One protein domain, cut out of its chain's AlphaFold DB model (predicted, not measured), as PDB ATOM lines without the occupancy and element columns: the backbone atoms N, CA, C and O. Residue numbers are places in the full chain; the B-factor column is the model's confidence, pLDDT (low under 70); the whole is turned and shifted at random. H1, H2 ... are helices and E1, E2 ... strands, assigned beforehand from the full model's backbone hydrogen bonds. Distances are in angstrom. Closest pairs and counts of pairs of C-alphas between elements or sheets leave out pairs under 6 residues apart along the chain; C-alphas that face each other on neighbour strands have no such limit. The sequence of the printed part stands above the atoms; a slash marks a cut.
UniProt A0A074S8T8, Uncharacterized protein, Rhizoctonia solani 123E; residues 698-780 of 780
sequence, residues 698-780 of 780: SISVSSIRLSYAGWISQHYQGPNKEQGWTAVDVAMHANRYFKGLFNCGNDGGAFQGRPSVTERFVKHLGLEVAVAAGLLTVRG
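AT A GLANCE: This is residues 698 to 780 of the 780 residues of an uncharacterized protein of Rhizoctonia solani 123E (UniProt A0A074S8T8). Two long helices, H1 and H2, fold back on each other as a helical hairpin, and a small unit made of E1, H3, H4 and E2 packs on one side of it, with E1 beside H1 and H4 on the first residues of H2. A long loop, residues 743 to 755, leads from the end of H2 back to E1. The printed part has 83 residues with four named helices and two named strands, in the order H1, H2, E1, H3, H4, E2; the strands make a parallel sheet of order E1, E2, and the class is mostly helix. The whole is compact, with a radius of gyration of the C-alphas of 12.2 A and spans of 35 by 26 by 22 A.

IN THESE COORDINATES: Find C-alpha 700 at (18.940, -12.147, 17.967); from there H1, residues 700 to 716, runs 24.1 A to C-alpha 716 at (24.420, -23.642, -2.542). Next look for H2, residues 727 to 742, 21.8 A long. After the loop come E1, residues 756 to 758, and H3, residues 759 to 765, which is 10.2 A long. H4, residues 768 to 772, follows, and E2, residues 777 to 779, ends at C-alpha 779, (30.750, -7.284, 6.969).

HOW THE PARTS SIT: Begin with the hairpin: H1 and H2 touch, at a steep tilt of 40 degrees and opposite ways, with the C-alphas of Tyr 716 and Val 730 closest at 6.4 A. From H1 look to E1, where the closest C-alphas, those of Arg 705 and Ser 756, are 6.4 A apart. E1 and E2 are parallel neighbours at 48 degrees; N 757 and O 777 are within hydrogen-bond range at 2.9 A, as are N 779 and O 757 at 2.8 A. E1, H3, H4 and E2 form a strand-helix-strand unit, two parallel neighbour strands with helices between them along the chain, and its crossover is right-handed. H3 is close to H1 but not clearly touching, their closest C-alphas being those of Ser 713 and Leu 765 at 7.7 A. H2 touches H4 with residues 727 to 731 alone; the closest C-alphas are those of Val 728 and Ala 770, 4.6 A apart. H2 and H3 are apart, and so are H1 and H4. In H1, H2, H3 and H4 every O i to N i+4 pair is within hydrogen-bond range.

THE WHOLE: The two C-alphas farthest apart are those of Gln 723 and Ala 750, at 36.3 A. The printed part has no cut and ends at residue 780, the chain's last. The link from H2 to E1 is long, with 13 residues; the link from H1 to H2 is short, and those from E1 to H3, H3 to H4 and H4 to E2 are tight. Look at the B-factor column: the mean pLDDT of the printed part is 82.8, and residues 745 to 753 and residue 780 are under 70.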
ATOM      1  N   SER A 698      18.384  -6.963  19.913       76.94
ATOM      2  CA  SER A 698      19.765  -6.891  19.414       76.94
ATOM      3  C   SER A 698      20.530  -8.209  19.596       76.94
ATOM      4  O   SER A 698      21.442  -8.507  18.823       76.94
ATOM      5  N   ILE A 699      20.125  -9.029  20.569       76.12
ATOM      6  CA  ILE A 699      20.719 -10.334  20.881       76.12
ATOM      7  C   ILE A 699      20.446 -11.352  19.759       76.12
ATOM      8  O   ILE A 699      21.266 -12.235  19.515       76.12
ATOM      9  N   SER A 700      19.334 -11.211  19.031       83.94
ATOM     10  CA  SER A 700      18.940 -12.147  17.967       83.94
ATOM     11  C   SER A 700      19.701 -11.943  16.652       83.94
ATOM     12  O   SER A 700      19.764 -12.860  15.834       83.94
ATOM     13  N   VAL A 701      20.335 -10.777  16.457       84.81
ATOM     14  CA  VAL A 701      21.012 -10.398  15.203       84.81
ATOM     15  C   VAL A 701      22.073 -11.421  14.804       84.81
ATOM     16  O   VAL A 701      22.170 -11.804  13.639       84.81
ATOM     17  N   SER A 702      22.889 -11.871  15.758       87.62
ATOM     18  CA  SER A 702      23.947 -12.854  15.503       87.62
ATOM     19  C   SER A 702      23.363 -14.213  15.113       87.62
ATOM     20  O   SER A 702      23.800 -14.795  14.120       87.62
ATOM     21  N   SER A 703      22.338 -14.678  15.829       90.75
ATOM     22  CA  SER A 703      21.614 -15.917  15.532       90.75
ATOM     23  C   SER A 703      20.959 -15.891  14.152       90.75
ATOM     24  O   SER A 703      21.129 -16.839  13.389       90.75
ATOM     25  N   ILE A 704      20.281 -14.799  13.784       90.44
ATOM     26  CA  ILE A 704      19.638 -14.647  12.469       90.44
ATOM     27  C   ILE A 704      20.689 -14.616  11.352       90.44
ATOM     28  O   ILE A 704      20.505 -15.242  10.311       90.44
ATOM     29  N   ARG A 705      21.837 -13.958  11.558       90.50
ATOM     30  CA  ARG A 705      22.934 -13.947  10.575       90.50
ATOM     31  C   ARG A 705      23.573 -15.320  10.381       90.50
ATOM     32  O   ARG A 705      23.849 -15.708   9.249       90.50
ATOM     33  N   LEU A 706      23.809 -16.051  11.468       91.94
ATOM     34  CA  LEU A 706      24.322 -17.420  11.397       91.94
ATOM     35  C   LEU A 706      23.304 -18.356  10.738       91.94
ATOM     36  O   LEU A 706      23.689 -19.191   9.927       91.94
ATOM     37  N   SER A 707      22.016 -18.175  11.034       93.50
ATOM     38  CA  SER A 707      20.910 -18.880  10.382       93.50
ATOM     39  C   SER A 707      20.903 -18.617   8.872       93.50
ATOM     40  O   SER A 707      20.855 -19.557   8.082       93.50
ATOM     41  N   TYR A 708      21.061 -17.354   8.464       93.88
ATOM     42  CA  TYR A 708      21.142 -16.933   7.062       93.88
ATOM     43  C   TYR A 708      22.323 -17.574   6.323       93.88
ATOM     44  O   TYR A 708      22.154 -18.155   5.251       93.88
ATOM     45  N   ALA A 709      23.514 -17.542   6.925       93.50
ATOM     46  CA  ALA A 709      24.694 -18.201   6.373       93.50
ATOM     47  C   ALA A 709      24.529 -19.733   6.305       93.50
ATOM     48  O   ALA A 709      24.931 -20.358   5.320       93.50
ATOM     49  N   GLY A 710      23.908 -20.338   7.322       92.56
ATOM     50  CA  GLY A 710      23.591 -21.765   7.357       92.56
ATOM     51  C   GLY A 710      22.653 -22.177   6.225       92.56
ATOM     52  O   GLY A 710      22.923 -23.161   5.538       92.56
ATOM     53  N   TRP A 711      21.610 -21.381   5.972       94.12
ATOM     54  CA  TRP A 711      20.673 -21.601   4.871       94.12
ATOM     55  C   TRP A 711      21.373 -21.538   3.506       94.12
ATOM     56  O   TRP A 711      21.272 -22.479   2.721       94.12
ATOM     57  N   ILE A 712      22.159 -20.483   3.244       93.81
ATOM     58  CA  ILE A 712      22.912 -20.345   1.982       93.81
ATOM     59  C   ILE A 712      23.861 -21.527   1.781       93.81
ATOM     60  O   ILE A 712      23.915 -22.097   0.693       93.81
ATOM     61  N   SER A 713      24.589 -21.924   2.826       91.88
ATOM     62  CA  SER A 713      25.528 -23.048   2.744       91.88
ATOM     63  C   SER A 713      24.809 -24.339   2.349       91.88
ATOM     64  O   SER A 713      25.275 -25.058   1.466       91.88
ATOM     65  N   GLN A 714      23.645 -24.601   2.951       89.50
ATOM     66  CA  GLN A 714      22.865 -25.812   2.711       89.50
ATOM     67  C   GLN A 714      22.284 -25.884   1.286       89.50
ATOM     68  O   GLN A 714      22.248 -26.971   0.710       89.50
ATOM     69  N   HIS A 715      21.873 -24.745   0.718       89.81
ATOM     70  CA  HIS A 715      21.239 -24.651  -0.607       89.81
ATOM     71  C   HIS A 715      22.203 -24.351  -1.761       89.81
ATOM     72  O   HIS A 715      21.832 -24.519  -2.919       89.81
ATOM     73  N   TYR A 716      23.437 -23.921  -1.486       89.88
ATOM     74  CA  TYR A 716      24.420 -23.642  -2.542       89.88
ATOM     75  C   TYR A 716      25.448 -24.758  -2.734       89.88
ATOM     76  O   TYR A 716      25.760 -25.144  -3.864       89.88
ATOM     77  N   GLN A 717      25.976 -25.291  -1.631       84.75
ATOM     78  CA  GLN A 717      26.997 -26.347  -1.640       84.75
ATOM     79  C   GLN A 717      26.595 -27.577  -0.815       84.75
ATOM     80  O   GLN A 717      27.304 -28.581  -0.822       84.75
ATOM     81  N   GLY A 718      25.478 -27.502  -0.099       81.75
ATOM     82  CA  GLY A 718      25.013 -28.548   0.794       81.75
ATOM     83  C   GLY A 718      24.048 -29.549   0.150       81.75
ATOM     84  O   GLY A 718      23.848 -29.562  -1.066       81.75
ATOM     85  N   PRO A 719      23.429 -30.405   0.981       71.94
ATOM     86  CA  PRO A 719      22.564 -31.492   0.526       71.94
ATOM     87  C   PRO A 719      21.269 -31.019  -0.148       71.94
ATOM     88  O   PRO A 719      20.671 -31.790  -0.891       71.94
ATOM     89  N   ASN A 720      20.857 -29.764   0.067       78.56
ATOM     90  CA  ASN A 720      19.648 -29.194  -0.536       78.56
ATOM     91  C   ASN A 720      19.970 -28.387  -1.799       78.56
ATOM     92  O   ASN A 720      19.159 -27.570  -2.224       78.56
ATOM     93  N   LYS A 721      21.164 -28.561  -2.378       83.62
ATOM     94  CA  LYS A 721      21.568 -27.815  -3.564       83.62
ATOM     95  C   LYS A 721      20.589 -28.036  -4.711       83.62
ATOM     96  O   LYS A 721      20.466 -29.143  -5.234       83.62
ATOM     97  N   GLU A 722      19.964 -26.951  -5.150       80.75
ATOM     98  CA  GLU A 722      19.117 -26.961  -6.336       80.75
ATOM     99  C   GLU A 722      19.978 -26.873  -7.602       80.75
ATOM    100  O   GLU A 722      20.879 -26.036  -7.732       80.75
ATOM    101  N   GLN A 723      19.719 -27.775  -8.552       79.31
ATOM    102  CA  GLN A 723      20.432 -27.781  -9.826       79.31
ATOM    103  C   GLN A 723      20.096 -26.508 -10.612       79.31
ATOM    104  O   GLN A 723      18.932 -26.186 -10.832       79.31
ATOM    105  N   GLY A 724      21.134 -25.785 -11.038       81.56
ATOM    106  CA  GLY A 724      21.001 -24.559 -11.828       81.56
ATOM    107  C   GLY A 724      20.992 -23.259 -11.023       81.56
ATOM    108  O   GLY A 724      21.065 -22.198 -11.635       81.56
ATOM    109  N   TRP A 725      20.963 -23.300  -9.685       88.44
ATOM    110  CA  TRP A 725      21.083 -22.075  -8.889       88.44
ATOM    111  C   TRP A 725      22.498 -21.499  -8.949       88.44
ATOM    112  O   TRP A 725      23.480 -22.158  -8.593       88.44
ATOM    113  N   THR A 726      22.593 -20.239  -9.367       90.75
ATOM    114  CA  THR A 726      23.816 -19.438  -9.294       90.75
ATOM    115  C   THR A 726      23.982 -18.804  -7.907       90.75
ATOM    116  O   THR A 726      23.060 -18.800  -7.088       90.75
ATOM    117  N   ALA A 727      25.148 -18.200  -7.642       86.62
ATOM    118  CA  ALA A 727      25.376 -17.381  -6.445       86.62
ATOM    119  C   ALA A 727      24.306 -16.284  -6.261       86.62
ATOM    120  O   ALA A 727      23.900 -15.979  -5.137       86.62
ATOM    121  N   VAL A 728      23.840 -15.695  -7.368       88.44
ATOM    122  CA  VAL A 728      22.800 -14.656  -7.386       88.44
ATOM    123  C   VAL A 728      21.451 -15.252  -6.988       88.44
ATOM    124  O   VAL A 728      20.769 -14.692  -6.128       88.44
ATOM    125  N   ASP A 729      21.097 -16.410  -7.549       89.25
ATOM    126  CA  ASP A 729      19.830 -17.083  -7.252       89.25
ATOM    127  C   ASP A 729      19.756 -17.486  -5.784       89.25
ATOM    128  O   ASP A 729      18.795 -17.129  -5.099       89.25
ATOM    129  N   VAL A 730      20.792 -18.142  -5.251       90.38
ATOM    130  CA  VAL A 730      20.771 -18.568  -3.845       90.38
ATOM    131  C   VAL A 730      20.677 -17.377  -2.891       90.38
ATOM    132  O   VAL A 730      19.912 -17.430  -1.929       90.38
ATOM    133  N   ALA A 731      21.362 -16.264  -3.173       89.06
ATOM    134  CA  ALA A 731      21.260 -15.048  -2.367       89.06
ATOM    135  C   ALA A 731      19.860 -14.414  -2.453       89.06
ATOM    136  O   ALA A 731      19.302 -13.980  -1.443       89.06
ATOM    137  N   MET A 732      19.260 -14.382  -3.645       89.06
ATOM    138  CA  MET A 732      17.895 -13.895  -3.851       89.06
ATOM    139  C   MET A 732      16.867 -14.754  -3.102       89.06
ATOM    140  O   MET A 732      15.985 -14.210  -2.430       89.06
ATOM    141  N   HIS A 733      16.983 -16.081  -3.178       89.69
ATOM    142  CA  HIS A 733      16.106 -17.008  -2.470       89.69
ATOM    143  C   HIS A 733      16.298 -16.927  -0.949       89.69
ATOM    144  O   HIS A 733      15.300 -16.842  -0.232       89.69
ATOM    145  N   ALA A 734      17.538 -16.816  -0.461       91.19
ATOM    146  CA  ALA A 734      17.831 -16.596   0.955       91.19
ATOM    147  C   ALA A 734      17.198 -15.293   1.463       91.19
ATOM    148  O   ALA A 734      16.530 -15.272   2.496       91.19
ATOM    149  N   ASN A 735      17.344 -14.200   0.712       89.62
ATOM    150  CA  ASN A 735      16.733 -12.916   1.055       89.62
ATOM    151  C   ASN A 735      15.207 -13.006   1.118       89.62
ATOM    152  O   ASN A 735      14.605 -12.457   2.038       89.62
ATOM    153  N   ARG A 736      14.574 -13.710   0.172       88.25
ATOM    154  CA  ARG A 736      13.121 -13.927   0.174       88.25
ATOM    155  C   ARG A 736      12.682 -14.751   1.386       88.25
ATOM    156  O   ARG A 736      11.739 -14.353   2.063       88.25
ATOM    157  N   TYR A 737      13.391 -15.840   1.681       89.00
ATOM    158  CA  TYR A 737      13.110 -16.732   2.806       89.00
ATOM    159  C   TYR A 737      13.207 -15.996   4.153       89.00
ATOM    160  O   TYR A 737      12.263 -15.995   4.942       89.00
ATOM    161  N   PHE A 738      14.299 -15.260   4.386       90.31
ATOM    162  CA  PHE A 738      14.490 -14.510   5.634       90.31
ATOM    163  C   PHE A 738      13.604 -13.268   5.737       90.31
ATOM    164  O   PHE A 738      13.191 -12.896   6.837       90.31
ATOM    165  N   LYS A 739      13.237 -12.654   4.607       87.38
ATOM    166  CA  LYS A 739      12.194 -11.627   4.582       87.38
ATOM    167  C   LYS A 739      10.843 -12.199   5.018       87.38
ATOM    168  O   LYS A 739      10.157 -11.559   5.805       87.38
ATOM    169  N   GLY A 740      10.478 -13.389   4.541       85.69
ATOM    170  CA  GLY A 740       9.225 -14.056   4.902       85.69
ATOM    171  C   GLY A 740       9.152 -14.455   6.377       85.69
ATOM    172  O   GLY A 740       8.134 -14.210   7.016       85.69
ATOM    173  N   LEU A 741      10.234 -15.017   6.924       86.25
ATOM    174  CA  LEU A 741      10.263 -15.568   8.287       86.25
ATOM    175  C   LEU A 741      10.563 -14.547   9.390       86.25
ATOM    176  O   LEU A 741      10.048 -14.674  10.502       86.25
ATOM    177  N   PHE A 742      11.395 -13.545   9.094       85.81
ATOM    178  CA  PHE A 742      11.925 -12.604  10.089       85.81
ATOM    179  C   PHE A 742      11.641 -11.134   9.749       85.81
ATOM    180  O   PHE A 742      12.087 -10.249  10.474       85.81
ATOM    181  N   ASN A 743      10.918 -10.842   8.657       78.00
ATOM    182  CA  ASN A 743      10.698  -9.479   8.151       78.00
ATOM    183  C   ASN A 743      11.992  -8.695   7.837       78.00
ATOM    184  O   ASN A 743      11.979  -7.463   7.830       78.00
ATOM    185  N   CYS A 744      13.110  -9.369   7.547       71.44
ATOM    186  CA  CYS A 744      14.358  -8.685   7.197       71.44
ATOM    187  C   CYS A 744      14.230  -7.868   5.893       71.44
ATOM    188  O   CYS A 744      13.667  -8.345   4.905       71.44
ATOM    189  N   GLY A 745      14.826  -6.667   5.852       58.97
ATOM    190  CA  GLY A 745      14.972  -5.883   4.616       58.97
ATOM    191  C   GLY A 745      13.714  -5.151   4.117       58.97
ATOM    192  O   GLY A 745      13.539  -5.015   2.905       58.97
ATOM    193  N   ASN A 746      12.832  -4.698   5.017       55.06
ATOM    194  CA  ASN A 746      11.775  -3.732   4.693       55.06
ATOM    195  C   ASN A 746      12.215  -2.313   5.095       55.06
ATOM    196  O   ASN A 746      12.252  -1.992   6.282       55.06
ATOM    197  N   ASP A 747      12.472  -1.454   4.107       49.06
ATOM    198  CA  ASP A 747      12.750  -0.030   4.319       49.06
ATOM    199  C   ASP A 747      11.464   0.678   4.790       49.06
ATOM    200  O   ASP A 747      10.617   1.068   3.987       49.06
ATOM    201  N   GLY A 748      11.269   0.769   6.109       44.09
ATOM    202  CA  GLY A 748      10.131   1.470   6.722       44.09
ATOM    203  C   GLY A 748       9.550   0.830   7.988       44.09
ATOM    204  O   GLY A 748       8.694   1.434   8.626       44.09
ATOM    205  N   GLY A 749       9.996  -0.368   8.378       40.88
ATOM    206  CA  GLY A 749       9.705  -0.944   9.697       40.88
ATOM    207  C   GLY A 749      10.898  -0.801  10.640       40.88
ATOM    208  O   GLY A 749      12.025  -0.645  10.186       40.88
ATOM    209  N   ALA A 750      10.685  -0.932  11.952       39.88
ATOM    210  CA  ALA A 750      11.750  -0.934  12.966       39.88
ATOM    211  C   ALA A 750      12.778  -2.097  12.837       39.88
ATOM    212  O   ALA A 750      13.554  -2.322  13.761       39.88
ATOM    213  N   PHE A 751      12.802  -2.834  11.712       49.62
ATOM    214  CA  PHE A 751      13.638  -4.014  11.488       49.62
ATOM    215  C   PHE A 751      14.696  -3.847  10.403       49.62
ATOM    216  O   PHE A 751      14.391  -3.741   9.221       49.62
ATOM    217  N   GLN A 752      15.940  -3.885  10.895       60.03
ATOM    218  CA  GLN A 752      17.176  -4.455  10.349       60.03
ATOM    219  C   GLN A 752      17.209  -4.704   8.831       60.03
ATOM    220  O   GLN A 752      16.466  -5.520   8.274       60.03
ATOM    221  N   GLY A 753      18.174  -4.044   8.180       66.31
ATOM    222  CA  GLY A 753      18.568  -4.329   6.803       66.31
ATOM    223  C   GLY A 753      18.923  -5.804   6.578       66.31
ATOM    224  O   GLY A 753      18.979  -6.611   7.507       66.31
ATOM    225  N   ARG A 754      19.154  -6.173   5.314       77.50
ATOM    226  CA  ARG A 754      19.464  -7.561   4.928       77.50
ATOM    227  C   ARG A 754      20.585  -8.149   5.811       77.50
ATOM    228  O   ARG A 754      21.582  -7.448   6.024       77.50
ATOM    229  N   PRO A 755      20.454  -9.398   6.310       85.00
ATOM    230  CA  PRO A 755      21.491 -10.026   7.123       85.00
ATOM    231  C   PRO A 755      22.842  -9.992   6.407       85.00
ATOM    232  O   PRO A 755      22.930 -10.275   5.214       85.00
ATOM    233  N   SER A 756      23.901  -9.636   7.135       88.56
ATOM    234  CA  SER A 756      25.243  -9.551   6.558       88.56
ATOM    235  C   SER A 756      26.049 -10.829   6.760       88.56
ATOM    236  O   SER A 756      26.062 -11.419   7.846       88.56
ATOM    237  N   VAL A 757      26.794 -11.211   5.729       91.25
ATOM    238  CA  VAL A 757      27.751 -12.327   5.731       91.25
ATOM    239  C   VAL A 757      29.182 -11.802   5.878       91.25
ATOM    240  O   VAL A 757      29.433 -10.620   5.665       91.25
ATOM    241  N   THR A 758      30.129 -12.642   6.299       92.12
ATOM    242  CA  THR A 758      31.542 -12.231   6.403       92.12
ATOM    243  C   THR A 758      32.234 -12.306   5.046       92.12
ATOM    244  O   THR A 758      31.879 -13.138   4.210       92.12
ATOM    245  N   GLU A 759      33.266 -11.491   4.828       91.25
ATOM    246  CA  GLU A 759      34.045 -11.539   3.582       91.25
ATOM    247  C   GLU A 759      34.653 -12.932   3.340       91.25
ATOM    248  O   GLU A 759      34.610 -13.467   2.232       91.25
ATOM    249  N   ARG A 760      35.145 -13.576   4.407       91.56
ATOM    250  CA  ARG A 760      35.663 -14.950   4.343       91.56
ATOM    251  C   ARG A 760      34.601 -15.950   3.879       91.56
ATOM    252  O   ARG A 760      34.933 -16.866   3.136       91.56
ATOM    253  N   PHE A 761      33.348 -15.785   4.306       93.00
ATOM    254  CA  PHE A 761      32.244 -16.651   3.891       93.00
ATOM    255  C   PHE A 761      31.929 -16.489   2.401       93.00
ATOM    256  O   PHE A 761      31.774 -17.485   1.698       93.00
ATOM    257  N   VAL A 762      31.913 -15.246   1.907       92.38
ATOM    258  CA  VAL A 762      31.709 -14.946   0.481       92.38
ATOM    259  C   VAL A 762      32.787 -15.604  -0.372       92.38
ATOM    260  O   VAL A 762      32.447 -16.328  -1.304       92.38
ATOM    261  N   LYS A 763      34.063 -15.413  -0.012       90.38
ATOM    262  CA  LYS A 763      35.201 -16.002  -0.737       90.38
ATOM    263  C   LYS A 763      35.197 -17.524  -0.701       90.38
ATOM    264  O   LYS A 763      35.521 -18.174  -1.685       90.38
ATOM    265  N   HIS A 764      34.840 -18.107   0.442       91.44
ATOM    266  CA  HIS A 764      34.824 -19.558   0.600       91.44
ATOM    267  C   HIS A 764      33.754 -20.227  -0.270       91.44
ATOM    268  O   HIS A 764      34.008 -21.282  -0.845       91.44
ATOM    269  N   LEU A 765      32.569 -19.617  -0.369       90.25
ATOM    270  CA  LEU A 765      31.476 -20.178  -1.153       90.25
ATOM    271  C   LEU A 765      31.491 -19.742  -2.623       90.25
ATOM    272  O   LEU A 765      30.825 -20.388  -3.423       90.25
ATOM    273  N   GLY A 766      32.243 -18.704  -2.998       89.81
ATOM    274  CA  GLY A 766      32.228 -18.150  -4.354       89.81
ATOM    275  C   GLY A 766      30.977 -17.302  -4.615       89.81
ATOM    276  O   GLY A 766      30.258 -17.517  -5.592       89.81
ATOM    277  N   LEU A 767      30.640 -16.410  -3.675       91.50
ATOM    278  CA  LEU A 767      29.432 -15.570  -3.706       91.50
ATOM    279  C   LEU A 767      29.710 -14.115  -4.123       91.50
ATOM    280  O   LEU A 767      28.853 -13.246  -3.957       91.50
ATOM    281  N   GLU A 768      30.893 -13.821  -4.662       91.69
ATOM    282  CA  GLU A 768      31.342 -12.471  -5.021       91.69
ATOM    283  C   GLU A 768      30.398 -11.806  -6.025       91.69
ATOM    284  O   GLU A 768      30.096 -10.622  -5.904       91.69
ATOM    285  N   VAL A 769      29.860 -12.579  -6.970       83.12
ATOM    286  CA  VAL A 769      28.890 -12.087  -7.961       83.12
ATOM    287  C   VAL A 769      27.595 -11.618  -7.289       83.12
ATOM    288  O   VAL A 769      27.022 -10.606  -7.684       83.12
ATOM    289  N   ALA A 770      27.147 -12.298  -6.229       85.81
ATOM    290  CA  ALA A 770      25.963 -11.893  -5.473       85.81
ATOM    291  C   ALA A 770      26.211 -10.641  -4.617       85.81
ATOM    292  O   ALA A 770      25.296  -9.841  -4.409       85.81
ATOM    293  N   VAL A 771      27.449 -10.442  -4.150       86.44
ATOM    294  CA  VAL A 771      27.877  -9.188  -3.510       86.44
ATOM    295  C   VAL A 771      27.896  -8.051  -4.530       86.44
ATOM    296  O   VAL A 771      27.310  -7.003  -4.272       86.44
ATOM    297  N   ALA A 772      28.491  -8.265  -5.707       75.12
ATOM    298  CA  ALA A 772      28.538  -7.275  -6.785       75.12
ATOM    299  C   ALA A 772      27.135  -6.878  -7.280       75.12
ATOM    300  O   ALA A 772      26.889  -5.711  -7.571       75.12
ATOM    301  N   ALA A 773      26.191  -7.824  -7.298       78.50
ATOM    302  CA  ALA A 773      24.782  -7.579  -7.606       78.50
ATOM    303  C   ALA A 773      24.001  -6.870  -6.476       78.50
ATOM    304  O   ALA A 773      22.795  -6.654  -6.599       78.50
ATOM    305  N   GLY A 774      24.642  -6.548  -5.345       81.81
ATOM    306  CA  GLY A 774      24.000  -5.901  -4.196       81.81
ATOM    307  C   GLY A 774      22.986  -6.790  -3.466       81.81
ATOM    308  O   GLY A 774      22.115  -6.286  -2.752       81.81
ATOM    309  N   LEU A 775      23.050  -8.113  -3.649       81.38
ATOM    310  CA  LEU A 775      22.146  -9.065  -2.997       81.38
ATOM    311  C   LEU A 775      22.653  -9.503  -1.623       81.38
ATOM    312  O   LEU A 775      21.832  -9.779  -0.748       81.38
ATOM    313  N   LEU A 776      23.971  -9.520  -1.418       87.06
ATOM    314  CA  LEU A 776      24.602  -9.846  -0.141       87.06
ATOM    315  C   LEU A 776      25.303  -8.627   0.451       87.06
ATOM    316  O   LEU A 776      26.128  -7.992  -0.201       87.06
ATOM    317  N   THR A 777      25.026  -8.349   1.722       85.69
ATOM    318  CA  THR A 777      25.761  -7.345   2.494       85.69
ATOM    319  C   THR A 777      26.974  -8.004   3.139       85.69
ATOM    320  O   THR A 777      26.823  -8.964   3.899       85.69
ATOM    321  N   VAL A 778      28.176  -7.492   2.880       86.88
ATOM    322  CA  VAL A 778      29.411  -8.013   3.481       86.88
ATOM    323  C   VAL A 778      29.781  -7.193   4.708       86.88
ATOM    324  O   VAL A 778      29.782  -5.964   4.672       86.88
ATOM    325  N   ARG A 779      30.098  -7.879   5.804       83.12
ATOM    326  CA  ARG A 779      30.750  -7.284   6.969       83.12
ATOM    327  C   ARG A 779      32.246  -7.588   6.895       83.12
ATOM    328  O   ARG A 779      32.607  -8.758   6.731       83.12
ATOM    329  N   GLY A 780      33.050  -6.531   7.014       59.84
ATOM    330  CA  GLY A 780      34.500  -6.618   7.209       59.84
ATOM    331  C   GLY A 780      34.881  -7.336   8.493       59.84
ATOM    332  O   GLY A 780      34.059  -7.328   9.446       59.84
TER     333      GLY A 780